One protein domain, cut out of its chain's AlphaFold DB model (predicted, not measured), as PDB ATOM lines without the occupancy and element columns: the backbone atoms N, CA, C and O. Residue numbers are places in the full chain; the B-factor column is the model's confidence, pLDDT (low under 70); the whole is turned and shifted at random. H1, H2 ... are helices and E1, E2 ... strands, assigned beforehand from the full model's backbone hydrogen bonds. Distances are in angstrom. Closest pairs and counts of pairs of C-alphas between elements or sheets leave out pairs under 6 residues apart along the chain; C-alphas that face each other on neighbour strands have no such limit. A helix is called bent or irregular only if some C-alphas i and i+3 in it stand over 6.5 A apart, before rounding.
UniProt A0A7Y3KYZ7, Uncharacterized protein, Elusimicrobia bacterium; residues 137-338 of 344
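This is residues 137 to 338 of the 344 residues of an uncharacterized protein of Elusimicrobia bacterium (UniProt A0A7Y3KYZ7). Two unlike ends make an elongated body: at one end three long helices, H1, H2 and H7, pack together with H7 touching both others, and at the other end short strands, loops and the helix H5 gather. The strand pair E1 and E4 lies in the middle between them, and E2 with E6 and E3 with E5 make two smaller pairs beyond it. The printed part has 202 residues, with seven named helices and six named strands in the order H1 H2 E1 H3 E2 E3 H4 E4 H5 E5 E6 H6 H7; its class is mixed, and its three two-stranded sheets are antiparallel. It is compact, with a radius of gyration of the C-alphas of 17.4 A, and only just elongated, spanning 56 by 37 by 30 A.

H1, residues 137 to 153, starts at C-alpha 137 (172.436, 113.067, 128.411) and is 22.7 A long; it is irregular, with C-alphas 139 and 142 7.4 A apart. H2, residues 158 to 180, is 32.5 A long. Then come E1, 185 to 189, 13.1 A; H3, 196 to 199; E2, 203 to 205; E3, 224 to 226; H4, 235 to 239; E4, 256 to 261, 17.0 A; H5, 265 to 272, 10.4 A; E5, 283 to 285; E6, 292 to 294; and H6, 309 to 312. H7, residues 320 to 336, is 23.8 A long and ends at C-alpha 336 (160.231, 119.422, 124.313).

H7 is the hub. It touches H2, Ile 176 to Ser 336 at 5.5 A between closest C-alphas, at a shallow tilt of 10 degrees, the same way. It touches H1, Ala 144 to Ala 326 at 5.8 A, opposite ways at a shallow tilt of 35.0 degrees, only just short of steep. With residues 323 to 327 alone it touches H6, Thr 309 to Glu 323 at 6.7 A. H2, with residues 165 to 173 alone, touches H4, Arg 166 to Tyr 236 at 5.3 A. E1 and E4 are antiparallel, with N 188 and O 258 2.9 A apart, within hydrogen-bond range; so are E2 and E6, N 293 and O 204 at 2.8 A, and E3 and E5, N 284 and O 225 at 2.9 A. The closest C-alphas of E1 and E3, His 188 and Tyr 226, are 6.3 A apart; those of H3 and E2, Tyr 199 and Arg 205, 6.4 A; those of H5 and E6, Glu 266 and Pro 294, 7.8 A. H5 and H7 are apart. In H2, H4, H5 and H7 every O i to N i+4 pair is within hydrogen-bond range, in H1 11 of 13; H3 and H6 are too short for such a pair.

The C-alphas farthest apart, Ala 153 and Lys 288, are 55.9 A apart. The printed part has no cut. The links E2 to E3, H4 to E4 and E6 to H6 are long. Mean pLDDT of the printed part is 75.4; 61 residues are under 70, among them 190 to 224 and 241 to 255.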
ATOM      1  N   TRP A 137     171.526 112.913 127.269       85.69
ATOM      2  CA  TRP A 137     172.436 113.067 128.411       85.69
ATOM      3  C   TRP A 137     173.665 113.898 128.070       85.69
ATOM      4  O   TRP A 137     174.054 114.729 128.882       85.69
ATOM      5  N   THR A 138     174.221 113.761 126.866       85.62
ATOM      6  CA  THR A 138     175.316 114.632 126.415       85.62
ATOM      7  C   THR A 138     174.877 116.103 126.346       85.62
ATOM      8  O   THR A 138     175.674 116.996 126.620       85.62
ATOM      9  N   ARG A 139     173.595 116.378 126.057       84.31
ATOM     10  CA  ARG A 139     173.049 117.748 126.001       84.31
ATOM     11  C   ARG A 139     172.734 118.324 127.382       84.31
ATOM     12  O   ARG A 139     173.074 119.469 127.655       84.31
ATOM     13  N   VAL A 140     172.076 117.552 128.249       90.31
ATOM     14  CA  VAL A 140     171.587 118.051 129.552       90.31
ATOM     15  C   VAL A 140     172.553 117.808 130.705       90.31
ATOM     16  O   VAL A 140     172.443 118.456 131.742       90.31
ATOM     17  N   GLY A 141     173.490 116.873 130.547       92.25
ATOM     18  CA  GLY A 141     174.363 116.379 131.608       92.25
ATOM     19  C   GLY A 141     175.158 117.474 132.318       92.25
ATOM     20  O   GLY A 141     175.078 117.538 133.546       92.25
ATOM     21  N   PRO A 142     175.870 118.368 131.601       94.50
ATOM     22  CA  PRO A 142     176.636 119.443 132.232       94.50
ATOM     23  C   PRO A 142     175.774 120.376 133.093       94.50
ATOM     24  O   PRO A 142     176.119 120.646 134.242       94.50
ATOM     25  N   ALA A 143     174.621 120.811 132.575       95.19
ATOM     26  CA  ALA A 143     173.714 121.705 133.293       95.19
ATOM     27  C   ALA A 143     173.055 121.012 134.498       95.19
ATOM     28  O   ALA A 143     173.045 121.563 135.597       95.19
ATOM     29  N   ALA A 144     172.572 119.778 134.320       95.56
ATOM     30  CA  ALA A 144     171.968 118.994 135.399       95.56
ATOM     31  C   ALA A 144     172.975 118.695 136.520       95.56
ATOM     32  O   ALA A 144     172.637 118.762 137.703       95.56
ATOM     33  N   ARG A 145     174.232 118.405 136.165       96.88
ATOM     34  CA  ARG A 145     175.317 118.228 137.133       96.88
ATOM     35  C   ARG A 145     175.557 119.509 137.932       96.88
ATOM     36  O   ARG A 145     175.577 119.441 139.159       96.88
ATOM     37  N   ALA A 146     175.717 120.645 137.253       97.31
ATOM     38  CA  ALA A 146     175.958 121.931 137.904       97.31
ATOM     39  C   ALA A 146     174.811 122.316 138.854       97.31
ATOM     40  O   ALA A 146     175.052 122.787 139.965       97.31
ATOM     41  N   GLU A 147     173.562 122.050 138.458       96.88
ATOM     42  CA  GLU A 147     172.383 122.257 139.301       96.88
ATOM     43  C   GLU A 147     172.444 121.406 140.581       96.88
ATOM     44  O   GLU A 147     172.284 121.930 141.686       96.88
ATOM     45  N   ILE A 148     172.747 120.110 140.458       96.38
ATOM     46  CA  ILE A 148     172.864 119.192 141.602       96.38
ATOM     47  C   ILE A 148     174.016 119.594 142.530       96.38
ATOM     48  O   ILE A 148     173.840 119.642 143.750       96.38
ATOM     49  N   GLU A 149     175.192 119.904 141.987       96.75
ATOM     50  CA  GLU A 149     176.342 120.358 142.778       96.75
ATOM     51  C   GLU A 149     176.034 121.682 143.500       96.75
ATOM     52  O   GLU A 149     176.328 121.816 144.691       96.75
ATOM     53  N   GLY A 150     175.336 122.611 142.840       96.00
ATOM     54  CA  GLY A 150     174.858 123.852 143.449       96.00
ATOM     55  C   GLY A 150     173.849 123.627 144.581       96.00
ATOM     56  O   GLY A 150     173.913 124.294 145.618       96.00
ATOM     57  N   LEU A 151     172.936 122.660 144.440       94.12
ATOM     58  CA  LEU A 151     172.006 122.279 145.511       94.12
ATOM     59  C   LEU A 151     172.735 121.667 146.713       94.12
ATOM     60  O   LEU A 151     172.415 122.009 147.854       94.12
ATOM     61  N   ARG A 152     173.741 120.817 146.469       94.38
ATOM     62  CA  ARG A 152     174.586 120.234 147.524       94.38
ATOM     63  C   ARG A 152     175.376 121.297 148.276       94.38
ATOM     64  O   ARG A 152     175.425 121.254 149.503       94.38
ATOM     65  N   ALA A 153     175.949 122.267 147.563       95.81
ATOM     66  CA  ALA A 153     176.704 123.366 148.163       95.81
ATOM     67  C   ALA A 153     175.845 124.206 149.124       95.81
ATOM     68  O   ALA A 153     176.324 124.633 150.172       95.81
ATOM     69  N   ARG A 154     174.553 124.371 148.815       93.56
ATOM     70  CA  ARG A 154     173.580 125.086 149.659       93.56
ATOM     71  C   ARG A 154     173.138 124.309 150.905       93.56
ATOM     72  O   ARG A 154     172.408 124.873 151.710       93.56
ATOM     73  N   ARG A 155     173.540 123.039 151.057       89.12
ATOM     74  CA  ARG A 155     173.238 122.178 152.219       89.12
ATOM     75  C   ARG A 155     171.759 122.184 152.634       89.12
ATOM     76  O   ARG A 155     171.443 122.224 153.820       89.12
ATOM     77  N   ARG A 156     170.853 122.140 151.654       89.00
ATOM     78  CA  ARG A 156     169.405 122.088 151.910       89.00
ATOM     79  C   ARG A 156     169.043 120.880 152.768       89.00
ATOM     80  O   ARG A 156     169.605 119.797 152.591       89.00
ATOM     81  N   SER A 157     168.053 121.046 153.637       92.38
ATOM     82  CA  SER A 157     167.423 119.912 154.304       92.38
ATOM     83  C   SER A 157     166.744 118.990 153.282       92.38
ATOM     84  O   SER A 157     166.406 119.386 152.163       92.38
ATOM     85  N   LYS A 158     166.488 117.740 153.682       89.50
ATOM     86  CA  LYS A 158     165.789 116.762 152.836       89.50
ATOM     87  C   LYS A 158     164.406 117.264 152.391       89.50
ATOM     88  O   LYS A 158     164.031 117.080 151.239       89.50
ATOM     89  N   ALA A 159     163.667 117.921 153.287       91.31
ATOM     90  CA  ALA A 159     162.345 118.467 152.988       91.31
ATOM     91  C   ALA A 159     162.412 119.615 151.967       91.31
ATOM     92  O   ALA A 159     161.638 119.646 151.012       91.31
ATOM     93  N   GLU A 160     163.376 120.527 152.114       94.12
ATOM     94  CA  GLU A 160     163.576 121.629 151.166       94.12
ATOM     95  C   GLU A 160     164.031 121.146 149.789       94.12
ATOM     96  O   GLU A 160     163.630 121.725 148.777       94.12
ATOM     97  N   LEU A 161     164.864 120.100 149.739       92.94
ATOM     98  CA  LEU A 161     165.258 119.468 148.484       92.94
ATOM     99  C   LEU A 161     164.040 118.836 147.801       92.94
ATOM    100  O   LEU A 161     163.771 119.164 146.649       92.94
ATOM    101  N   LYS A 162     163.252 118.026 148.515       92.19
ATOM    102  CA  LYS A 162     162.027 117.423 147.968       92.19
ATOM    103  C   LYS A 162     161.059 118.484 147.437       92.19
ATOM    104  O   LYS A 162     160.595 118.379 146.305       92.19
ATOM    105  N   ASN A 163     160.794 119.544 148.203       94.38
ATOM    106  CA  ASN A 163     159.914 120.639 147.775       94.38
ATOM    107  C   ASN A 163     160.449 121.370 146.539       94.38
ATOM    108  O   ASN A 163     159.682 121.719 145.640       94.38
ATOM    109  N   TYR A 164     161.766 121.576 146.471       95.25
ATOM    110  CA  TYR A 164     162.410 122.136 145.289       95.25
ATOM    111  C   TYR A 164     162.192 121.246 144.060       95.25
ATOM    112  O   TYR A 164     161.717 121.738 143.037       95.25
ATOM    113  N   VAL A 165     162.476 119.945 144.165       94.75
ATOM    114  CA  VAL A 165     162.339 119.008 143.039       94.75
ATOM    115  C   VAL A 165     160.875 118.843 142.630       94.75
ATOM    116  O   VAL A 165     160.592 118.826 141.436       94.75
ATOM    117  N   ARG A 166     159.924 118.818 143.577       95.06
ATOM    118  CA  ARG A 166     158.482 118.838 143.269       95.06
ATOM    119  C   ARG A 166     158.110 120.044 142.414       95.06
ATOM    120  O   ARG A 166     157.523 119.875 141.349       95.06
ATOM    121  N   ARG A 167     158.510 121.246 142.831       97.00
ATOM    122  CA  ARG A 167     158.243 122.463 142.056       97.00
ATOM    123  C   ARG A 167     158.863 122.388 140.657       97.00
ATOM    124  O   ARG A 167     158.179 122.667 139.679       97.00
ATOM    125  N   GLN A 168     160.119 121.949 140.553       97.00
ATOM    126  CA  GLN A 168     160.784 121.788 139.255       97.00
ATOM    127  C   GLN A 168     160.091 120.757 138.356       97.00
ATOM    128  O   GLN A 168     160.002 120.974 137.150       97.00
ATOM    129  N   ALA A 169     159.555 119.672 138.922       95.06
ATOM    130  CA  ALA A 169     158.773 118.690 138.179       95.06
ATOM    131  C   ALA A 169     157.496 119.313 137.599       95.06
ATOM    132  O   ALA A 169     157.221 119.145 136.415       95.06
ATOM    133  N   ALA A 170     156.735 120.051 138.412       95.69
ATOM    134  CA  ALA A 170     155.506 120.706 137.967       95.69
ATOM    135  C   ALA A 170     155.779 121.726 136.851       95.69
ATOM    136  O   ALA A 170     155.128 121.695 135.808       95.69
ATOM    137  N   GLU A 171     156.791 122.577 137.032       97.12
ATOM    138  CA  GLU A 171     157.197 123.579 136.043       97.12
ATOM    139  C   GLU A 171     157.664 122.941 134.723       97.12
ATOM    140  O   GLU A 171     157.260 123.380 133.645       97.12
ATOM    141  N   ALA A 172     158.485 121.888 134.789       95.81
ATOM    142  CA  ALA A 172     158.958 121.180 133.601       95.81
ATOM    143  C   ALA A 172     157.801 120.517 132.841       95.81
ATOM    144  O   ALA A 172     157.701 120.654 131.624       95.81
ATOM    145  N   PHE A 173     156.886 119.849 133.545       95.25
ATOM    146  CA  PHE A 173     155.728 119.223 132.907       95.25
ATOM    147  C   PHE A 173     154.744 120.243 132.336       95.25
ATOM    148  O   PHE A 173     154.192 119.985 131.272       95.25
ATOM    149  N   ALA A 174     154.574 121.413 132.956       95.25
ATOM    150  CA  ALA A 174     153.807 122.505 132.357       95.25
ATOM    151  C   ALA A 174     154.427 122.968 131.026       95.25
ATOM    152  O   ALA A 174     153.715 123.124 130.033       95.25
ATOM    153  N   ARG A 175     155.760 123.106 130.965       94.56
ATOM    154  CA  ARG A 175     156.473 123.446 129.719       94.56
ATOM    155  C   ARG A 175     156.373 122.347 128.662       94.56
ATOM    156  O   ARG A 175     156.165 122.662 127.494       94.56
ATOM    157  N   ILE A 176     156.468 121.075 129.050       92.75
ATOM    158  CA  ILE A 176     156.275 119.940 128.133       92.75
ATOM    159  C   ILE A 176     154.848 119.947 127.570       92.75
ATOM    160  O   ILE A 176     154.678 119.871 126.356       92.75
ATOM    161  N   LYS A 177     153.832 120.068 128.434       93.06
ATOM    162  CA  LYS A 177     152.415 120.145 128.047       93.06
ATOM    163  C   LYS A 177     152.176 121.258 127.024       93.06
ATOM    164  O   LYS A 177     151.626 120.999 125.955       93.06
ATOM    165  N   ALA A 178     152.694 122.457 127.301       91.50
ATOM    166  CA  ALA A 178     152.618 123.599 126.391       91.50
ATOM    167  C   ALA A 178     153.325 123.333 125.049       91.50
ATOM    168  O   ALA A 178     152.727 123.530 123.997       91.50
ATOM    169  N   ALA A 179     154.562 122.825 125.072       88.12
ATOM    170  CA  ALA A 179     155.331 122.530 123.860       88.12
ATOM    171  C   ALA A 179     154.693 121.435 122.988       88.12
ATOM    172  O   ALA A 179     154.923 121.385 121.782       88.12
ATOM    173  N   ARG A 180     153.914 120.534 123.595       85.88
ATOM    174  CA  ARG A 180     153.302 119.383 122.919       85.88
ATOM    175  C   ARG A 180     151.820 119.545 122.617       85.88
ATOM    176  O   ARG A 180     151.269 118.666 121.963       85.88
ATOM    177  N   GLY A 181     151.194 120.630 123.068       89.50
ATOM    178  CA  GLY A 181     149.759 120.848 122.897       89.50
ATOM    179  C   GLY A 181     148.905 119.767 123.567       89.50
ATOM    180  O   GLY A 181     147.866 119.398 123.033       89.50
ATOM    181  N   THR A 182     149.358 119.236 124.706       90.19
ATOM    182  CA  THR A 182     148.662 118.197 125.484       90.19
ATOM    183  C   THR A 182     148.379 118.710 126.886       90.19
ATOM    184  O   THR A 182     149.224 119.366 127.493       90.19
ATOM    185  N   GLN A 183     147.195 118.416 127.410       91.69
ATOM    186  CA  GLN A 183     146.802 118.764 128.772       91.69
ATOM    187  C   GLN A 183     147.120 117.644 129.756       91.69
ATOM    188  O   GLN A 183     147.518 117.937 130.878       91.69
ATOM    189  N   ASN A 184     147.038 116.380 129.329       91.62
ATOM    190  CA  ASN A 184     147.232 115.230 130.204       91.62
ATOM    191  C   ASN A 184     148.288 114.278 129.641       91.62
ATOM    192  O   ASN A 184     148.130 113.711 128.560       91.62
ATOM    193  N   ILE A 185     149.352 114.059 130.410       91.44
ATOM    194  CA  ILE A 185     150.432 113.142 130.062       91.44
ATOM    195  C   ILE A 185     150.282 111.866 130.885       91.44
ATOM    196  O   ILE A 185     150.140 111.914 132.107       91.44
ATOM    197  N   GLY A 186     150.346 110.722 130.207       88.75
ATOM    198  CA  GLY A 186     150.441 109.412 130.835       88.75
ATOM    199  C   GLY A 186     151.887 108.937 130.907       88.75
ATOM    200  O   GLY A 186     152.596 108.922 129.898       88.75
ATOM    201  N   LEU A 187     152.316 108.552 132.108       85.56
ATOM    202  CA  LEU A 187     153.630 107.981 132.393       85.56
ATOM    203  C   LEU A 187     153.483 106.483 132.668       85.56
ATOM    204  O   LEU A 187     152.933 106.095 133.698       85.56
ATOM    205  N   HIS A 188     153.974 105.645 131.758       80.12
ATOM    206  CA  HIS A 188     153.920 104.189 131.878       80.12
ATOM    207  C   HIS A 188     155.321 103.600 132.027       80.12
ATOM    208  O   HIS A 188     156.165 103.744 131.141       80.12
ATOM    209  N   TYR A 189     155.545 102.876 133.118       74.06
ATOM    210  CA  TYR A 189     156.764 102.104 133.319       74.06
ATOM    211  C   TYR A 189     156.546 100.663 132.889       74.06
ATOM    212  O   TYR A 189     155.566 100.036 133.285       74.06
ATOM    213  N   ASN A 190     157.496 100.113 132.138       64.12
ATOM    214  CA  ASN A 190     157.459  98.699 131.779       64.12
ATOM    215  C   ASN A 190     157.758  97.845 133.027       64.12
ATOM    216  O   ASN A 190     158.912  97.729 133.433       64.12
ATOM    217  N   LEU A 191     156.736  97.292 133.683       51.53
ATOM    218  CA  LEU A 191     156.901  96.684 135.009       51.53
ATOM    219  C   LEU A 191     157.481  95.264 134.995       51.53
ATOM    220  O   LEU A 191     158.116  94.898 135.976       51.53
ATOM    221  N   HIS A 192     157.385  94.487 133.910       41.28
ATOM    222  CA  HIS A 192     158.035  93.173 133.838       41.28
ATOM    223  C   HIS A 192     158.256  92.701 132.400       41.28
ATOM    224  O   HIS A 192     157.323  92.260 131.744       41.28
ATOM    225  N   GLY A 193     159.518  92.671 131.958       36.56
ATOM    226  CA  GLY A 193     160.014  91.675 130.997       36.56
ATOM    227  C   GLY A 193     159.311  91.573 129.638       36.56
ATOM    228  O   GLY A 193     159.565  90.606 128.919       36.56
ATOM    229  N   GLY A 194     158.463  92.530 129.257       36.38
ATOM    230  CA  GLY A 194     157.896  92.593 127.920       36.38
ATOM    231  C   GLY A 194     159.034  92.706 126.912       36.38
ATOM    232  O   GLY A 194     159.774  93.692 126.905       36.38
ATOM    233  N   ILE A 195     159.215  91.675 126.084       38.00
ATOM    234  CA  ILE A 195     160.203  91.695 125.003       38.00
ATOM    235  C   ILE A 195     159.876  92.873 124.086       38.00
ATOM    236  O   ILE A 195     158.713  93.163 123.830       38.00
ATOM    237  N   ARG A 196     160.891  93.559 123.552       38.91
ATOM    238  CA  ARG A 196     160.713  94.691 122.621       38.91
ATOM    239  C   ARG A 196     159.810  94.325 121.427       38.91
ATOM    240  O   ARG A 196     159.141  95.196 120.887       38.91
ATOM    241  N   GLN A 197     159.744  93.042 121.050       36.50
ATOM    242  CA  GLN A 197     158.820  92.528 120.033       36.50
ATOM    243  C   GLN A 197     157.360  92.377 120.504       36.50
ATOM    244  O   GLN A 197     156.502  92.119 119.682       36.50
ATOM    245  N   SER A 198     157.017  92.556 121.775       40.16
ATOM    246  CA  SER A 198     155.622  92.759 122.204       40.16
ATOM    247  C   SER A 198     155.123  94.168 121.841       40.16
ATOM    248  O   SER A 198     153.920  94.390 121.727       40.16
ATOM    249  N   TYR A 199     156.058  95.086 121.568       46.25
ATOM    250  CA  TYR A 199     155.849  96.460 121.101       46.25
ATOM    251  C   TYR A 199     155.969  96.578 119.564       46.25
ATOM    252  O   TYR A 199     156.538  97.549 119.064       46.25
ATOM    253  N   VAL A 200     155.523  95.579 118.779       34.66
ATOM    254  CA  VAL A 200     155.738  95.598 117.311       34.66
ATOM    255  C   VAL A 200     155.057  96.806 116.661       34.66
ATOM    256  O   VAL A 200     153.831  96.842 116.567       34.66
ATOM    257  N   GLY A 201     155.868  97.728 116.136       36.81
ATOM    258  CA  GLY A 201     155.514  98.744 115.135       36.81
ATOM    259  C   GLY A 201     154.662  99.941 115.585       36.81
ATOM    260  O   GLY A 201     154.787 100.977 114.953       36.81
ATOM    261  N   ALA A 202     153.858  99.819 116.655       41.09
ATOM    262  CA  ALA A 202     152.517 100.434 116.686       41.09
ATOM    263  C   ALA A 202     151.989 100.949 118.059       41.09
ATOM    264  O   ALA A 202     150.818 101.305 118.175       41.09
ATOM    265  N   GLY A 203     152.810 101.005 119.122       48.56
ATOM    266  CA  GLY A 203     152.410 101.526 120.449       48.56
ATOM    267  C   GLY A 203     152.454 100.502 121.599       48.56
ATOM    268  O   GLY A 203     153.154  99.492 121.489       48.56
ATOM    269  N   ILE A 204     151.766 100.762 122.728       56.84
ATOM    270  CA  ILE A 204     151.673  99.806 123.858       56.84
ATOM    271  C   ILE A 204     150.552  98.826 123.548       56.84
ATOM    272  O   ILE A 204     149.392  99.226 123.498       56.84
ATOM    273  N   ARG A 205     150.874  97.542 123.371       56.62
ATOM    274  CA  ARG A 205     149.845  96.504 123.280       56.62
ATOM    275  C   ARG A 205     149.411  96.100 124.674       56.62
ATOM    276  O   ARG A 205     150.223  95.584 125.432       56.62
ATOM    277  N   ALA A 206     148.125  96.239 124.959       52.91
ATOM    278  CA  ALA A 206     147.554  95.604 126.126       52.91
ATOM    279  C   ALA A 206     147.702  94.082 125.946       52.91
ATOM    280  O   ALA A 206     147.191  93.496 124.992       52.91
ATOM    281  N   SER A 207     148.523  93.451 126.779       48.56
ATOM    282  CA  SER A 207     148.813  92.020 126.701       48.56
ATOM    283  C   SER A 207     148.862  91.419 128.102       48.56
ATOM    284  O   SER A 207     148.968  92.138 129.093       48.56
ATOM    285  N   LYS A 208     148.872  90.082 128.196       39.50
ATOM    286  CA  LYS A 208     148.975  89.347 129.475       39.50
ATOM    287  C   LYS A 208     150.233  89.620 130.310       39.50
ATOM    288  O   LYS A 208     150.345  89.070 131.399       39.50
ATOM    289  N   GLY A 209     151.192  90.384 129.794       38.09
ATOM    290  CA  GLY A 209     152.472  90.660 130.447       38.09
ATOM    291  C   GLY A 209     152.652  92.096 130.935       38.09
ATOM    292  O   GLY A 209     153.572  92.329 131.707       38.09
ATOM    293  N   ASP A 210     151.780  93.036 130.547       47.25
ATOM    294  CA  ASP A 210     151.822  94.419 131.071       47.25
ATOM    295  C   ASP A 210     151.089  94.548 132.415       47.25
ATOM    296  O   ASP A 210     151.052  95.609 133.043       47.25
ATOM    297  N   ILE A 211     150.557  93.423 132.895       41.19
ATOM    298  CA  ILE A 211     150.201  93.231 134.287       41.19
ATOM    299  C   ILE A 211     151.514  93.059 135.048       41.19
ATOM    300  O   ILE A 211     152.335  92.188 134.763       41.19
ATOM    301  N   ALA A 212     151.648  93.835 136.110       39.50
ATOM    302  CA  ALA A 212     152.312  93.375 137.305       39.50
ATOM    303  C   ALA A 212     151.675  92.023 137.730       39.50
ATOM    304  O   ALA A 212     150.682  91.970 138.449       39.50
ATOM    305  N   LEU A 213     152.188  90.922 137.161       32.09
ATOM    306  CA  LEU A 213     151.555  89.602 136.949       32.09
ATOM    307  C   LEU A 213     151.134  88.838 138.220       32.09
ATOM    308  O   LEU A 213     150.806  87.659 138.164       32.09
ATOM    309  N   ARG A 214     151.140  89.491 139.382       32.59
ATOM    310  CA  ARG A 214     150.706  88.928 140.663       32.59
ATOM    311  C   ARG A 214     149.495  89.618 141.286       32.59
ATOM    312  O   ARG A 214     149.037  89.141 142.316       32.59
ATOM    313  N   TYR A 215     148.960  90.690 140.698       37.19
ATOM    314  CA  TYR A 215     147.906  91.474 141.362       37.19
ATOM    315  C   TYR A 215     146.478  91.167 140.900       37.19
ATOM    316  O   TYR A 215     145.533  91.643 141.520       37.19
ATOM    317  N   THR A 216     146.291  90.321 139.884       36.06
ATOM    318  CA  THR A 216     144.980  89.715 139.607       36.06
ATOM    319  C   THR A 216     145.017  88.254 140.046       36.06
ATOM    320  O   THR A 216     145.390  87.367 139.278       36.06
ATOM    321  N   THR A 217     144.628  87.985 141.291       34.38
ATOM    322  CA  THR A 217     144.358  86.619 141.782       34.38
ATOM    323  C   THR A 217     143.215  85.938 141.015       34.38
ATOM    324  O   THR A 217     143.046  84.727 141.116       34.38
ATOM    325  N   SER A 218     142.475  86.699 140.204       38.09
ATOM    326  CA  SER A 218     141.288  86.275 139.457       38.09
ATOM    327  C   SER A 218     141.561  85.666 138.077       38.09
ATOM    328  O   SER A 218     140.625  85.226 137.423       38.09
ATOM    329  N   GLY A 219     142.807  85.640 137.591       37.44
ATOM    330  CA  GLY A 219     143.098  85.084 136.262       37.44
ATOM    331  C   GLY A 219     142.484  85.865 135.091       37.44
ATOM    332  O   GLY A 219     142.332  85.298 134.011       37.44
ATOM    333  N   ASP A 220     142.153  87.147 135.279       38.81
ATOM    334  CA  ASP A 220     141.548  87.968 134.232       38.81
ATOM    335  C   ASP A 220     142.537  88.270 133.097       38.81
ATOM    336  O   ASP A 220     143.623  88.824 133.285       38.81
ATOM    337  N   TRP A 221     142.115  87.938 131.879       43.34
ATOM    338  CA  TRP A 221     142.795  88.222 130.619       43.34
ATOM    339  C   TRP A 221     142.541  89.686 130.257       43.34
ATOM    340  O   TRP A 221     141.773  89.986 129.354       43.34
ATOM    341  N   ASN A 222     143.113  90.601 131.033       49.91
ATOM    342  CA  ASN A 222     142.732  92.003 130.980       49.91
ATOM    343  C   ASN A 222     143.591  92.796 129.984       49.91
ATOM    344  O   ASN A 222     144.797  92.957 130.176       49.91
ATOM    345  N   ASP A 223     142.939  93.334 128.952       64.06
ATOM    346  CA  ASP A 223     143.481  94.309 128.004       64.06
ATOM    347  C   ASP A 223     143.657  95.674 128.704       64.06
ATOM    348  O   ASP A 223     142.925  96.628 128.448       64.06
ATOM    349  N   LYS A 224     144.609  95.773 129.640       69.81
ATOM    350  CA  LYS A 224     144.841  96.978 130.450       69.81
ATOM    351  C   LYS A 224     146.242  97.545 130.274       69.81
ATOM    352  O   LYS A 224     147.211  96.799 130.175       69.81
ATOM    353  N   VAL A 225     146.347  98.872 130.305       72.81
ATOM    354  CA  VAL A 225     147.628  99.589 130.413       72.81
ATOM    355  C   VAL A 225     147.576 100.507 131.626       72.81
ATOM    356  O   VAL A 225     146.670 101.329 131.733       72.81
ATOM    357  N   TYR A 226     148.554 100.373 132.522       75.75
ATOM    358  CA  TYR A 226     148.689 101.212 133.715       75.75
ATOM    359  C   TYR A 226     149.544 102.445 133.446       75.75
ATOM    360  O   TYR A 226     150.558 102.353 132.759       75.75
ATOM    361  N   PHE A 227     149.178 103.593 133.998       78.19
ATOM    362  CA  PHE A 227     149.936 104.827 133.852       78.19
ATOM    363  C   PHE A 227     149.602 105.832 134.942       78.19
ATOM    364  O   PHE A 227     148.496 105.872 135.477       78.19
ATOM    365  N   PHE A 228     150.561 106.707 135.212       82.50
ATOM    366  CA  PHE A 228     150.347 107.861 136.066       82.50
ATOM    367  C   PHE A 228     149.943 109.051 135.211       82.50
ATOM    368  O   PHE A 228     150.693 109.485 134.335       82.50
ATOM    369  N   GLN A 229     148.740 109.556 135.465       87.00
ATOM    370  CA  GLN A 229     148.217 110.756 134.826       87.00
ATOM    371  C   GLN A 229     148.767 111.984 135.517       87.00
ATOM    372  O   GLN A 229     148.611 112.124 136.727       87.00
ATOM    373  N   THR A 230     149.331 112.913 134.760       89.56
ATOM    374  CA  THR A 230     149.808 114.180 135.333       89.56
ATOM    375  C   THR A 230     148.689 115.107 135.808       89.56
ATOM    376  O   THR A 230     148.979 116.089 136.480       89.56
ATOM    377  N   ASP A 231     147.435 114.825 135.443       88.12
ATOM    378  CA  ASP A 231     146.262 115.574 135.922       88.12
ATOM    379  C   ASP A 231     145.712 115.023 137.244       88.12
ATOM    380  O   ASP A 231     145.001 115.722 137.957       88.12
ATOM    381  N   VAL A 232     146.064 113.780 137.585       83.94
ATOM    382  CA  VAL A 232     145.636 113.109 138.824       83.94
ATOM    383  C   VAL A 232     146.778 113.072 139.838       83.94
ATOM    384  O   VAL A 232     146.577 113.285 141.031       83.94
ATOM    385  N   HIS A 233     147.997 112.823 139.364       83.94
ATOM    386  CA  HIS A 233     149.191 112.699 140.182       83.94
ATOM    387  C   HIS A 233     150.164 113.825 139.886       83.94
ATOM    388  O   HIS A 233     150.442 114.170 138.737       83.94
ATOM    389  N   HIS A 234     150.776 114.339 140.946       88.00
ATOM    390  CA  HIS A 234     151.872 115.274 140.796       88.00
ATOM    391  C   HIS A 234     153.051 114.572 140.074       88.00
ATOM    392  O   HIS A 234     153.456 113.491 140.508       88.00
ATOM    393  N   PRO A 235     153.671 115.167 139.032       89.00
ATOM    394  CA  PRO A 235     154.688 114.490 138.216       89.00
ATOM    395  C   PRO A 235     155.878 113.950 139.014       89.00
ATOM    396  O   PRO A 235     156.371 112.864 138.738       89.00
ATOM    397  N   TYR A 236     156.306 114.676 140.052       89.50
ATOM    398  CA  TYR A 236     157.307 114.173 140.997       89.50
ATOM    399  C   TYR A 236     156.919 112.815 141.594       89.50
ATOM    400  O   TYR A 236     157.767 111.940 141.648       89.50
ATOM    401  N   ASP A 237     155.672 112.622 142.028       83.81
ATOM    402  CA  ASP A 237     155.248 111.384 142.694       83.81
ATOM    403  C   ASP A 237     155.162 110.210 141.715       83.81
ATOM    404  O   ASP A 237     155.416 109.073 142.093       83.81
ATOM    405  N   ALA A 238     154.870 110.491 140.442       79.75
ATOM    406  CA  ALA A 238     154.920 109.507 139.365       79.75
ATOM    407  C   ALA A 238     156.359 109.132 138.949       79.75
ATOM    408  O   ALA A 238     156.592 108.066 138.378       79.75
ATOM    409  N   LEU A 239     157.333 110.015 139.192       81.69
ATOM    410  CA  LEU A 239     158.755 109.778 138.918       81.69
ATOM    411  C   LEU A 239     159.504 109.210 140.132       81.69
ATOM    412  O   LEU A 239     160.467 108.461 139.977       81.69
ATOM    413  N   ASP A 240     159.065 109.539 141.342       74.06
ATOM    414  CA  ASP A 240     159.633 109.037 142.584       74.06
ATOM    415  C   ASP A 240     159.174 107.593 142.831       74.06
ATOM    416  O   ASP A 240     158.107 107.324 143.381       74.06
ATOM    417  N   ALA A 241     160.053 106.649 142.488       53.16
ATOM    418  CA  ALA A 241     159.878 105.210 142.672       53.16
ATOM    419  C   ALA A 241     159.755 104.733 144.146       53.16
ATOM    420  O   ALA A 241     159.986 103.557 144.424       53.16
ATOM    421  N   SER A 242     159.466 105.614 145.111       49.53
ATOM    422  CA  SER A 242     159.164 105.249 146.503       49.53
ATOM    423  C   SER A 242     157.853 105.752 147.064       49.53
ATOM    424  O   SER A 242     157.604 105.535 148.252       49.53
ATOM    425  N   ASN A 243     157.000 106.370 146.252       50.28
ATOM    426  CA  ASN A 243     155.646 106.601 146.714       50.28
ATOM    427  C   ASN A 243     154.897 105.258 146.804       50.28
ATOM    428  O   ASN A 243     154.356 104.777 145.816       50.28
ATOM    429  N   GLY A 244     154.903 104.639 147.989       42.81
ATOM    430  CA  GLY A 244     154.259 103.347 148.256       42.81
ATOM    431  C   GLY A 244     152.735 103.366 148.109       42.81
ATOM    432  O   GLY A 244     152.137 102.309 147.954       42.81
ATOM    433  N   GLU A 245     152.108 104.548 148.098       41.12
ATOM    434  CA  GLU A 245     150.678 104.699 147.778       41.12
ATOM    435  C   GLU A 245     150.412 104.570 146.273       41.12
ATOM    436  O   GLU A 245     149.328 104.180 145.850       41.12
ATOM    437  N   ILE A 246     151.423 104.873 145.458       48.19
ATOM    438  CA  ILE A 246     151.396 104.779 143.996       48.19
ATOM    439  C   ILE A 246     152.033 103.453 143.527       48.19
ATOM    440  O   ILE A 246     151.784 102.983 142.416       48.19
ATOM    441  N   LEU A 247     152.833 102.818 144.391       44.84
ATOM    442  CA  LEU A 247     153.663 101.656 144.095       44.84
ATOM    443  C   LEU A 247     153.391 100.533 145.091       44.84
ATOM    444  O   LEU A 247     153.912 100.519 146.208       44.84
ATOM    445  N   PHE A 248     152.653  99.520 144.648       41.12
ATOM    446  CA  PHE A 248     152.675  98.227 145.316       41.12
ATOM    447  C   PHE A 248     154.068  97.601 145.107       41.12
ATOM    448  O   PHE A 248     154.334  97.039 144.052       41.12
ATOM    449  N   TRP A 249     154.920  97.675 146.139       33.34
ATOM    450  CA  TRP A 249     156.212  96.978 146.338       33.34
ATOM    451  C   TRP A 249     157.531  97.651 145.874       33.34
ATOM    452  O   TRP A 249     157.576  98.347 144.865       33.34
ATOM    453  N   PRO A 250     158.653  97.432 146.610       33.88
ATOM    454  CA  PRO A 250     159.864  98.265 146.567       33.88
ATOM    455  C   PRO A 250     160.869  97.900 145.460       33.88
ATOM    456  O   PRO A 250     162.045  98.270 145.533       33.88
ATOM    457  N   THR A 251     160.459  97.156 144.438       42.62
ATOM    458  CA  THR A 251     161.338  96.790 143.323       42.62
ATOM    459  C   THR A 251     161.159  97.772 142.183       42.62
ATOM    460  O   THR A 251     160.036  98.044 141.774       42.62
ATOM    461  N   ARG A 252     162.285  98.324 141.709       47.22
ATOM    462  CA  ARG A 252     162.362  99.357 140.668       47.22
ATOM    463  C   ARG A 252     161.304  99.128 139.587       47.22
ATOM    464  O   ARG A 252     161.338  98.099 138.916       47.22
ATOM    465  N   MET A 253     160.441 100.127 139.388       54.69
ATOM    466  CA  MET A 253     159.751 100.308 138.115       54.69
ATOM    467  C   MET A 253     160.756 100.111 136.975       54.69
ATOM    468  O   MET A 253     161.934 100.458 137.136       54.69
ATOM    469  N   GLY A 254     160.335  99.515 135.857       56.66
ATOM    470  CA  GLY A 254     161.253  99.252 134.753       56.66
ATOM    471  C   GLY A 254     162.069 100.477 134.366       56.66
ATOM    472  O   GLY A 254     161.631 101.618 134.484       56.66
ATOM    473  N   SER A 255     163.276 100.236 133.868       63.75
ATOM    474  CA  SER A 255     164.187 101.294 133.427       63.75
ATOM    475  C   SER A 255     163.695 102.069 132.205       63.75
ATOM    476  O   SER A 255     164.303 103.074 131.850       63.75
ATOM    477  N   ALA A 256     162.640 101.595 131.543       70.50
ATOM    478  CA  ALA A 256     162.039 102.224 130.382       70.50
ATOM    479  C   ALA A 256     160.709 102.887 130.759       70.50
ATOM    480  O   ALA A 256     159.806 102.232 131.282       70.50
ATOM    481  N   LEU A 257     160.606 104.175 130.442       77.75
ATOM    482  CA  LEU A 257     159.420 105.001 130.612       77.75
ATOM    483  C   LEU A 257     158.830 105.330 129.240       77.75
ATOM    484  O   LEU A 257     159.476 105.973 128.411       77.75
ATOM    485  N   SER A 258     157.593 104.909 129.015       79.88
ATOM    486  CA  SER A 258     156.772 105.332 127.883       79.88
ATOM    487  C   SER A 258     155.947 106.548 128.290       79.88
ATOM    488  O   SER A 258     155.350 106.567 129.368       79.88
ATOM    489  N   VAL A 259     155.912 107.561 127.425       84.44
ATOM    490  CA  VAL A 259     155.223 108.832 127.679       84.44
ATOM    491  C   VAL A 259     154.266 109.120 126.529       84.44
ATOM    492  O   VAL A 259     154.692 109.155 125.372       84.44
ATOM    493  N   PHE A 260     152.992 109.350 126.834       85.12
ATOM    494  CA  PHE A 260     151.947 109.572 125.831       85.12
ATOM    495  C   PHE A 260     151.012 110.727 126.192       85.12
ATOM    496  O   PHE A 260     150.779 111.013 127.367       85.12
ATOM    497  N   ALA A 261     150.470 111.374 125.162       89.94
ATOM    498  CA  ALA A 261     149.379 112.333 125.264       89.94
ATOM    499  C   ALA A 261     148.074 111.567 125.492       89.94
ATOM    500  O   ALA A 261     147.534 110.931 124.584       89.94
ATOM    501  N   LEU A 262     147.557 111.617 126.716       88.56
ATOM    502  CA  LEU A 262     146.312 110.944 127.075       88.56
ATOM    503  C   LEU A 262     145.089 111.595 126.439       88.56
ATOM    504  O   LEU A 262     144.044 110.960 126.355       88.56
ATOM    505  N   ASP A 263     145.189 112.836 125.995       89.88
ATOM    506  CA  ASP A 263     144.152 113.592 125.297       89.88
ATOM    507  C   ASP A 263     144.301 113.564 123.765       89.88
ATOM    508  O   ASP A 263     143.573 114.270 123.060       89.88
ATOM    509  N   ALA A 264     145.183 112.709 123.232       87.94
ATOM    510  CA  ALA A 264     145.317 112.498 121.794       87.94
ATOM    511  C   ALA A 264     143.950 112.191 121.134       87.94
ATOM    512  O   ALA A 264     143.125 111.487 121.740       87.94
ATOM    513  N   PRO A 265     143.668 112.711 119.919       87.81
ATOM    514  CA  PRO A 265     142.382 112.529 119.238       87.81
ATOM    515  C   PRO A 265     141.914 111.071 119.162       87.81
ATOM    516  O   PRO A 265     140.739 110.792 119.381       87.81
ATOM    517  N   GLU A 266     142.830 110.133 118.932       83.69
ATOM    518  CA  GLU A 266     142.553 108.703 118.812       83.69
ATOM    519  C   GLU A 266     142.062 108.102 120.130       83.69
ATOM    520  O   GLU A 266     141.113 107.317 120.141       83.69
ATOM    521  N   LEU A 267     142.664 108.506 121.255       86.94
ATOM    522  CA  LEU A 267     142.215 108.081 122.580       86.94
ATOM    523  C   LEU A 267     140.895 108.751 122.953       86.94
ATOM    524  O   LEU A 267     140.042 108.106 123.551       86.94
ATOM    525  N   ARG A 268     140.685 110.020 122.583       88.75
ATOM    526  CA  ARG A 268     139.395 110.698 122.794       88.75
ATOM    527  C   ARG A 268     138.265 110.023 122.017       88.75
ATOM    528  O   ARG A 268     137.220 109.760 122.604       88.75
ATOM    529  N   ALA A 269     138.493 109.677 120.752       88.50
ATOM    530  CA  ALA A 269     137.528 108.947 119.934       88.50
ATOM    531  C   ALA A 269     137.210 107.567 120.533       88.50
ATOM    532  O   ALA A 269     136.042 107.232 120.706       88.50
ATOM    533  N   ALA A 270     138.239 106.818 120.940       86.88
ATOM    534  CA  ALA A 270     138.075 105.507 121.571       86.88
ATOM    535  C   ALA A 270     137.366 105.553 122.942       86.88
ATOM    536  O   ALA A 270     136.789 104.566 123.393       86.88
ATOM    537  N   ARG A 271     137.399 106.690 123.641       89.06
ATOM    538  CA  ARG A 271     136.578 106.900 124.843       89.06
ATOM    539  C   ARG A 271     135.131 107.200 124.478       89.06
ATOM    540  O   ARG A 271     134.230 106.622 125.073       89.06
ATOM    541  N   ALA A 272     134.916 108.072 123.494       89.38
ATOM    542  CA  ALA A 272     133.584 108.488 123.065       89.38
ATOM    543  C   ALA A 272     132.741 107.322 122.516       89.38
ATOM    544  O   ALA A 272     131.535 107.287 122.736       89.38
ATOM    545  N   ASP A 273     133.368 106.348 121.854       89.12
ATOM    546  CA  ASP A 273     132.700 105.145 121.336       89.12
ATOM    547  C   ASP A 273     132.709 103.945 122.312       89.12
ATOM    548  O   ASP A 273     132.230 102.850 121.991       89.12
ATOM    549  N   GLY A 274     133.224 104.141 123.531       86.31
ATOM    550  CA  GLY A 274     133.229 103.132 124.588       86.31
ATOM    551  C   GLY A 274     134.182 101.958 124.347       86.31
ATOM    552  O   GLY A 274     133.949 100.871 124.888       86.31
ATOM    553  N   ARG A 275     135.236 102.136 123.538       83.88
ATOM    554  CA  ARG A 275     136.378 101.203 123.460       83.88
ATOM    555  C   ARG A 275     137.333 101.332 124.649       83.88
ATOM    556  O   ARG A 275     138.118 100.416 124.881       83.88
ATOM    557  N   ILE A 276     137.253 102.426 125.412       84.75
ATOM    558  CA  ILE A 276     137.983 102.641 126.670       84.75
ATOM    559  C   ILE A 276     136.981 102.901 127.800       84.75
ATOM    560  O   ILE A 276     136.243 103.881 127.736       84.75
ATOM    561  N   ALA A 277     136.969 102.052 128.834       76.38
ATOM    562  CA  ALA A 277     136.001 102.151 129.937       76.38
ATOM    563  C   ALA A 277     136.455 103.071 131.093       76.38
ATOM    564  O   ALA A 277     135.669 103.867 131.598       76.38
ATOM    565  N   ASP A 278     137.733 103.017 131.478       73.50
ATOM    566  CA  ASP A 278     138.218 103.636 132.723       73.50
ATOM    567  C   ASP A 278     138.897 104.995 132.475       73.50
ATOM    568  O   ASP A 278     140.106 105.181 132.636       73.50
ATOM    569  N   VAL A 279     138.106 105.976 132.046       65.62
ATOM    570  CA  VAL A 279     138.576 107.333 131.731       65.62
ATOM    571  C   VAL A 279     138.798 108.128 133.017       65.62
ATOM    572  O   VAL A 279     137.906 108.811 133.497       65.62
ATOM    573  N   GLY A 280     139.991 108.022 133.599       65.56
ATOM    574  CA  GLY A 280     140.359 108.778 134.805       65.56
ATOM    575  C   GLY A 280     141.017 107.942 135.896       65.56
ATOM    576  O   GLY A 280     141.556 108.504 136.844       65.56
ATOM    577  N   SER A 281     141.038 106.616 135.753       66.31
ATOM    578  CA  SER A 281     141.812 105.760 136.648       66.31
ATOM    579  C   SER A 281     143.274 105.665 136.189       66.31
ATOM    580  O   SER A 281     143.637 106.061 135.078       66.31
ATOM    581  N   ILE A 282     144.141 105.113 137.038       69.50
ATOM    582  CA  ILE A 282     145.534 104.798 136.684       69.50
ATOM    583  C   ILE A 282     145.655 103.633 135.687       69.50
ATOM    584  O   ILE A 282     146.764 103.217 135.366       69.50
ATOM    585  N   SER A 283     144.539 103.067 135.222       72.44
ATOM    586  CA  SER A 283     144.500 101.995 134.233       72.44
ATOM    587  C   SER A 283     143.520 102.311 133.112       72.44
ATOM    588  O   SER A 283     142.376 102.666 133.350       72.44
ATOM    589  N   MET A 284     143.931 102.108 131.867       76.31
ATOM    590  CA  MET A 284     143.025 102.147 130.723       76.31
ATOM    591  C   MET A 284     142.669 100.729 130.342       76.31
ATOM    592  O   MET A 284     143.544  99.966 129.935       76.31
ATOM    593  N   ASN A 285     141.382 100.416 130.453       77.56
ATOM    594  CA  ASN A 285     140.819  99.156 129.999       77.56
ATOM    595  C   ASN A 285     140.402  99.311 128.541       77.56
ATOM    596  O   ASN A 285     139.549 100.144 128.230       77.56
ATOM    597  N   PHE A 286     141.013  98.522 127.668       75.12
ATOM    598  CA  PHE A 286     140.687  98.463 126.255       75.12
ATOM    599  C   PHE A 286     139.676  97.347 126.010       75.12
ATOM    600  O   PHE A 286     139.797  96.241 126.530       75.12
ATOM    601  N   HIS A 287     138.664  97.643 125.209       73.62
ATOM    602  CA  HIS A 287     137.617  96.702 124.835       73.62
ATOM    603  C   HIS A 287     137.303  96.832 123.339       73.62
ATOM    604  O   HIS A 287     137.805  97.721 122.649       73.62
ATOM    605  N   LYS A 288     136.435  95.942 122.835       66.31
ATOM    606  CA  LYS A 288     135.802  96.060 121.508       66.31
ATOM    607  C   LYS A 288     136.811  96.309 120.368       66.31
ATOM    608  O   LYS A 288     136.691  97.260 119.600       66.31
ATOM    609  N   GLY A 289     137.827  95.451 120.266       64.88
ATOM    610  CA  GLY A 289     138.776  95.439 119.145       64.88
ATOM    611  C   GLY A 289     139.963  96.405 119.255       64.88
ATOM    612  O   GLY A 289     140.860  96.335 118.414       64.88
ATOM    613  N   MET A 290     140.030  97.258 120.286       69.81
ATOM    614  CA  MET A 290     141.226  98.063 120.560       69.81
ATOM    615  C   MET A 290     142.299  97.214 121.247       69.81
ATOM    616  O   MET A 290     142.019  96.502 122.203       69.81
ATOM    617  N   ARG A 291     143.538  97.287 120.748       67.12
ATOM    618  CA  ARG A 291     144.648  96.422 121.194       67.12
ATOM    619  C   ARG A 291     145.630  97.107 122.153       67.12
ATOM    620  O   ARG A 291     146.655  96.515 122.477       67.12
ATOM    621  N   GLY A 292     145.342  98.334 122.587       72.75
ATOM    622  CA  GLY A 292     146.174  99.116 123.502       72.75
ATOM    623  C   GLY A 292     146.346 100.578 123.081       72.75
ATOM    624  O   GLY A 292     145.539 101.106 122.318       72.75
ATOM    625  N   VAL A 293     147.395 101.234 123.583       75.81
ATOM    626  CA  VAL A 293     147.709 102.645 123.300       75.81
ATOM    627  C   VAL A 293     148.377 102.763 121.919       75.81
ATOM    628  O   VAL A 293     149.459 102.196 121.746       75.81
ATOM    629  N   PRO A 294     147.798 103.503 120.951       72.88
ATOM    630  CA  PRO A 294     148.364 103.632 119.612       72.88
ATOM    631  C   PRO A 294     149.662 104.448 119.602       72.88
ATOM    632  O   PRO A 294     149.845 105.364 120.410       72.88
ATOM    633  N   TYR A 295     150.552 104.145 118.655       71.06
ATOM    634  CA  TYR A 295     151.855 104.803 118.515       71.06
ATOM    635  C   TYR A 295     151.754 106.322 118.347       71.06
ATOM    636  O   TYR A 295     152.558 107.052 118.923       71.06
ATOM    637  N   SER A 296     150.745 106.809 117.618       73.75
ATOM    638  CA  SER A 296     150.539 108.241 117.357       73.75
ATOM    639  C   SER A 296     150.372 109.085 118.625       73.75
ATOM    640  O   SER A 296     150.607 110.290 118.601       73.75
ATOM    641  N   THR A 297     150.030 108.452 119.748       79.25
ATOM    642  CA  THR A 297     149.846 109.121 121.041       79.25
ATOM    643  C   THR A 297     151.159 109.348 121.791       79.25
ATOM    644  O   THR A 297     151.188 110.115 122.754       79.25
ATOM    645  N   PHE A 298     152.255 108.696 121.394       79.38
ATOM    646  CA  PHE A 298     153.531 108.798 122.095       79.38
ATOM    647  C   PHE A 298     154.156 110.178 121.891       79.38
ATOM    648  O   PHE A 298     154.322 110.668 120.774       79.38
ATOM    649  N   LEU A 299     154.582 110.792 122.994       80.06
ATOM    650  CA  LEU A 299     155.299 112.065 122.949       80.06
ATOM    651  C   LEU A 299     156.770 111.874 122.564       80.06
ATOM    652  O   LEU A 299     157.371 112.775 121.982       80.06
ATOM    653  N   ALA A 300     157.328 110.706 122.876       75.38
ATOM    654  CA  ALA A 300     158.719 110.325 122.673       75.38
ATOM    655  C   ALA A 300     158.832 108.791 122.554       75.38
ATOM    656  O   ALA A 300     157.921 108.077 122.984       75.38
ATOM    657  N   PRO A 301     159.955 108.260 122.032       69.31
ATOM    658  CA  PRO A 301     160.235 106.833 122.152       69.31
ATOM    659  C   PRO A 301     160.349 106.451 123.629       69.31
ATOM    660  O   PRO A 301     160.672 107.319 124.441       69.31
ATOM    661  N   PRO A 302     160.195 105.163 123.988       73.75
ATOM    662  CA  PRO A 302     160.486 104.703 125.340       73.75
ATOM    663  C   PRO A 302     161.867 105.175 125.813       73.75
ATOM    664  O   PRO A 302     162.894 104.903 125.185       73.75
ATOM    665  N   LEU A 303     161.878 105.902 126.927       73.06
ATOM    666  CA  LEU A 303     163.048 106.581 127.462       73.06
ATOM    667  C   LEU A 303     163.688 105.735 128.552       73.06
ATOM    668  O   LEU A 303     163.018 105.311 129.490       73.06
ATOM    669  N   THR A 304     165.000 105.506 128.464       74.44
ATOM    670  CA  THR A 304     165.724 104.839 129.552       74.44
ATOM    671  C   THR A 304     166.029 105.834 130.667       74.44
ATOM    672  O   THR A 304     166.988 106.608 130.584       74.44
ATOM    673  N   VAL A 305     165.222 105.785 131.719       71.44
ATOM    674  CA  VAL A 305     165.291 106.655 132.896       71.44
ATOM    675  C   VAL A 305     165.954 105.924 134.069       71.44
ATOM    676  O   VAL A 305     165.976 104.694 134.113       71.44
ATOM    677  N   PHE A 306     166.563 106.669 134.995       74.50
ATOM    678  CA  PHE A 306     167.223 106.169 136.218       74.50
ATOM    679  C   PHE A 306     168.443 105.231 136.038       74.50
ATOM    680  O   PHE A 306     169.240 105.037 136.955       74.50
ATOM    681  N   VAL A 307     168.668 104.631 134.864       75.56
ATOM    682  CA  VAL A 307     169.815 103.729 134.665       75.56
ATOM    683  C   VAL A 307     171.100 104.515 134.472       75.56
ATOM    684  O   VAL A 307     171.286 105.217 133.470       75.56
ATOM    685  N   GLY A 308     172.023 104.324 135.417       82.50
ATOM    686  CA  GLY A 308     173.371 104.877 135.353       82.50
ATOM    687  C   GLY A 308     173.404 106.402 135.423       82.50
ATOM    688  O   GLY A 308     174.378 106.987 134.958       82.50
ATOM    689  N   THR A 309     172.368 107.045 135.973       86.94
ATOM    690  CA  THR A 309     172.224 108.509 136.023       86.94
ATOM    691  C   THR A 309     173.449 109.177 136.638       86.94
ATOM    692  O   THR A 309     174.052 110.046 136.022       86.94
ATOM    693  N   ALA A 310     173.901 108.697 137.804       89.94
ATOM    694  CA  ALA A 310     175.100 109.220 138.460       89.94
ATOM    695  C   ALA A 310     176.337 109.148 137.544       89.94
ATOM    696  O   ALA A 310     177.027 110.148 137.362       89.94
ATOM    697  N   LYS A 311     176.556 108.002 136.879       91.25
ATOM    698  CA  LYS A 311     177.665 107.805 135.933       91.25
ATOM    699  C   LYS A 311     177.569 108.750 134.732       91.25
ATOM    700  O   LYS A 311     178.574 109.346 134.366       91.25
ATOM    701  N   LYS A 312     176.378 108.909 134.147       89.50
ATOM    702  CA  LYS A 312     176.119 109.823 133.017       89.50
ATOM    703  C   LYS A 312     176.397 111.284 133.371       89.50
ATOM    704  O   LYS A 312     176.830 112.041 132.516       89.50
ATOM    705  N   LEU A 313     176.194 111.661 134.633       92.94
ATOM    706  CA  LEU A 313     176.519 112.991 135.148       92.94
ATOM    707  C   LEU A 313     177.970 113.122 135.646       92.94
ATOM    708  O   LEU A 313     178.352 114.189 136.117       92.94
ATOM    709  N   GLY A 314     178.786 112.062 135.591       93.69
ATOM    710  CA  GLY A 314     180.144 112.075 136.148       93.69
ATOM    711  C   GLY A 314     180.187 112.193 137.678       93.69
ATOM    712  O   GLY A 314     181.161 112.691 138.236       93.69
ATOM    713  N   LEU A 315     179.130 111.757 138.366       93.31
ATOM    714  CA  LEU A 315     178.981 111.806 139.818       93.31
ATOM    715  C   LEU A 315     179.092 110.401 140.424       93.31
ATOM    716  O   LEU A 315     178.598 109.419 139.874       93.31
ATOM    717  N   ARG A 316     179.699 110.296 141.613       92.25
ATOM    718  CA  ARG A 316     179.862 109.006 142.314       92.25
ATOM    719  C   ARG A 316     178.533 108.413 142.791       92.25
ATOM    720  O   ARG A 316     178.356 107.200 142.778       92.25
ATOM    721  N   ARG A 317     177.627 109.263 143.273       93.06
ATOM    722  CA  ARG A 317     176.313 108.884 143.806       93.06
ATOM    723  C   ARG A 317     175.330 110.032 143.651       93.06
ATOM    724  O   ARG A 317     175.757 111.189 143.633       93.06
ATOM    725  N   LEU A 318     174.048 109.701 143.624       90.00
ATOM    726  CA  LEU A 318     172.932 110.636 143.705       90.00
ATOM    727  C   LEU A 318     172.016 110.203 144.850       90.00
ATOM    728  O   LEU A 318     171.862 109.005 145.101       90.00
ATOM    729  N   SER A 319     171.434 111.170 145.552       89.50
ATOM    730  CA  SER A 319     170.221 110.925 146.322       89.50
ATOM    731  C   SER A 319     169.057 110.672 145.361       89.50
ATOM    732  O   SER A 319     169.145 110.934 144.161       89.50
ATOM    733  N   ARG A 320     167.942 110.175 145.892       85.19
ATOM    734  CA  ARG A 320     166.746 109.929 145.088       85.19
ATOM    735  C   ARG A 320     166.170 111.219 144.504       85.19
ATOM    736  O   ARG A 320     165.909 111.263 143.312       85.19
ATOM    737  N   ASP A 321     166.048 112.270 145.311       90.44
ATOM    738  CA  ASP A 321     165.574 113.577 144.842       90.44
ATOM    739  C   ASP A 321     166.479 114.150 143.738       90.44
ATOM    740  O   ASP A 321     165.992 114.700 142.753       90.44
ATOM    741  N   GLU A 322     167.801 113.982 143.863       93.12
ATOM    742  CA  GLU A 322     168.762 114.413 142.840       93.12
ATOM    743  C   GLU A 322     168.636 113.590 141.550       93.12
ATOM    744  O   GLU A 322     168.734 114.137 140.451       93.12
ATOM    745  N   GLU A 323     168.398 112.282 141.661       90.12
ATOM    746  CA  GLU A 323     168.166 111.416 140.505       90.12
ATOM    747  C   GLU A 323     166.840 111.741 139.798       90.12
ATOM    748  O   GLU A 323     166.789 111.787 138.564       90.12
ATOM    749  N   THR A 324     165.787 112.035 140.562       90.31
ATOM    750  CA  THR A 324     164.505 112.520 140.040       90.31
ATOM    751  C   THR A 324     164.684 113.861 139.333       90.31
ATOM    752  O   THR A 324     164.199 114.018 138.216       90.31
ATOM    753  N   LEU A 325     165.437 114.803 139.915       93.69
ATOM    754  CA  LEU A 325     165.739 116.091 139.282       93.69
ATOM    755  C   LEU A 325     166.478 115.916 137.950       93.69
ATOM    756  O   LEU A 325     166.058 116.469 136.936       93.69
ATOM    757  N   ALA A 326     167.535 115.100 137.927       92.19
ATOM    758  CA  ALA A 326     168.257 114.781 136.697       92.19
ATOM    759  C   ALA A 326     167.337 114.158 135.636       92.19
ATOM    760  O   ALA A 326     167.414 114.501 134.455       92.19
ATOM    761  N   THR A 327     166.442 113.266 136.062       89.56
ATOM    762  CA  THR A 327     165.454 112.637 135.182       89.56
ATOM    763  C   THR A 327     164.463 113.662 134.635       89.56
ATOM    764  O   THR A 327     164.192 113.638 133.441       89.56
ATOM    765  N   ILE A 328     163.989 114.615 135.443       93.38
ATOM    766  CA  ILE A 328     163.117 115.710 134.985       93.38
ATOM    767  C   ILE A 328     163.802 116.526 133.884       93.38
ATOM    768  O   ILE A 328     163.183 116.765 132.853       93.38
ATOM    769  N   ARG A 329     165.083 116.889 134.046       93.62
ATOM    770  CA  ARG A 329     165.842 117.621 133.011       93.62
ATOM    771  C   ARG A 329     165.996 116.828 131.724       93.62
ATOM    772  O   ARG A 329     165.848 117.377 130.635       93.62
ATOM    773  N   TYR A 330     166.263 115.531 131.847       90.25
ATOM    774  CA  TYR A 330     166.313 114.637 130.699       90.25
ATOM    775  C   TYR A 330     164.959 114.556 129.985       90.25
ATOM    776  O   TYR A 330     164.915 114.690 128.766       90.25
ATOM    777  N   LEU A 331     163.860 114.373 130.726       90.44
ATOM    778  CA  LEU A 331     162.506 114.288 130.172       90.44
ATOM    779  C   LEU A 331     162.072 115.597 129.519       90.44
ATOM    780  O   LEU A 331     161.511 115.567 128.433       90.44
ATOM    781  N   GLU A 332     162.363 116.730 130.145       91.62
ATOM    782  CA  GLU A 332     162.105 118.057 129.596       91.62
ATOM    783  C   GLU A 332     162.801 118.240 128.246       91.62
ATOM    784  O   GLU A 332     162.141 118.505 127.244       91.62
ATOM    785  N   ALA A 333     164.109 117.987 128.176       87.81
ATOM    786  CA  ALA A 333     164.834 118.077 126.913       87.81
ATOM    787  C   ALA A 333     164.339 117.059 125.878       87.81
ATOM    788  O   ALA A 333     164.179 117.402 124.707       87.81
ATOM    789  N   ALA A 334     164.090 115.817 126.301       84.44
ATOM    790  CA  ALA A 334     163.640 114.758 125.415       84.44
ATOM    791  C   ALA A 334     162.260 115.064 124.833       84.44
ATOM    792  O   ALA A 334     162.080 114.916 123.636       84.44
ATOM    793  N   LEU A 335     161.299 115.507 125.640       85.69
ATOM    794  CA  LEU A 335     159.909 115.680 125.220       85.69
ATOM    795  C   LEU A 335     159.682 117.020 124.510       85.69
ATOM    796  O   LEU A 335     158.953 117.050 123.514       85.69
ATOM    797  N   SER A 336     160.334 118.102 124.953       81.81
ATOM    798  CA  SER A 336     160.231 119.422 124.313       81.81
ATOM    799  C   SER A 336     160.926 119.482 122.954       81.81
ATOM    800  O   SER A 336     160.442 120.175 122.068       81.81
ATOM    801  N   ALA A 337     162.003 118.718 122.738       69.81
ATOM    802  CA  ALA A 337     162.669 118.634 121.432       69.81
ATOM    803  C   ALA A 337     161.896 117.800 120.393       69.81
ATOM    804  O   ALA A 337     162.425 117.505 119.326       69.81
ATOM    805  N   GLY A 338     160.678 117.365 120.716       61.97
ATOM    806  CA  GLY A 338     159.937 116.415 119.903       61.97
ATOM    807  C   GLY A 338     160.127 114.969 120.360       61.97
ATOM    808  O   GLY A 338     159.283 114.142 120.088       61.97
TER     809      GLY A 338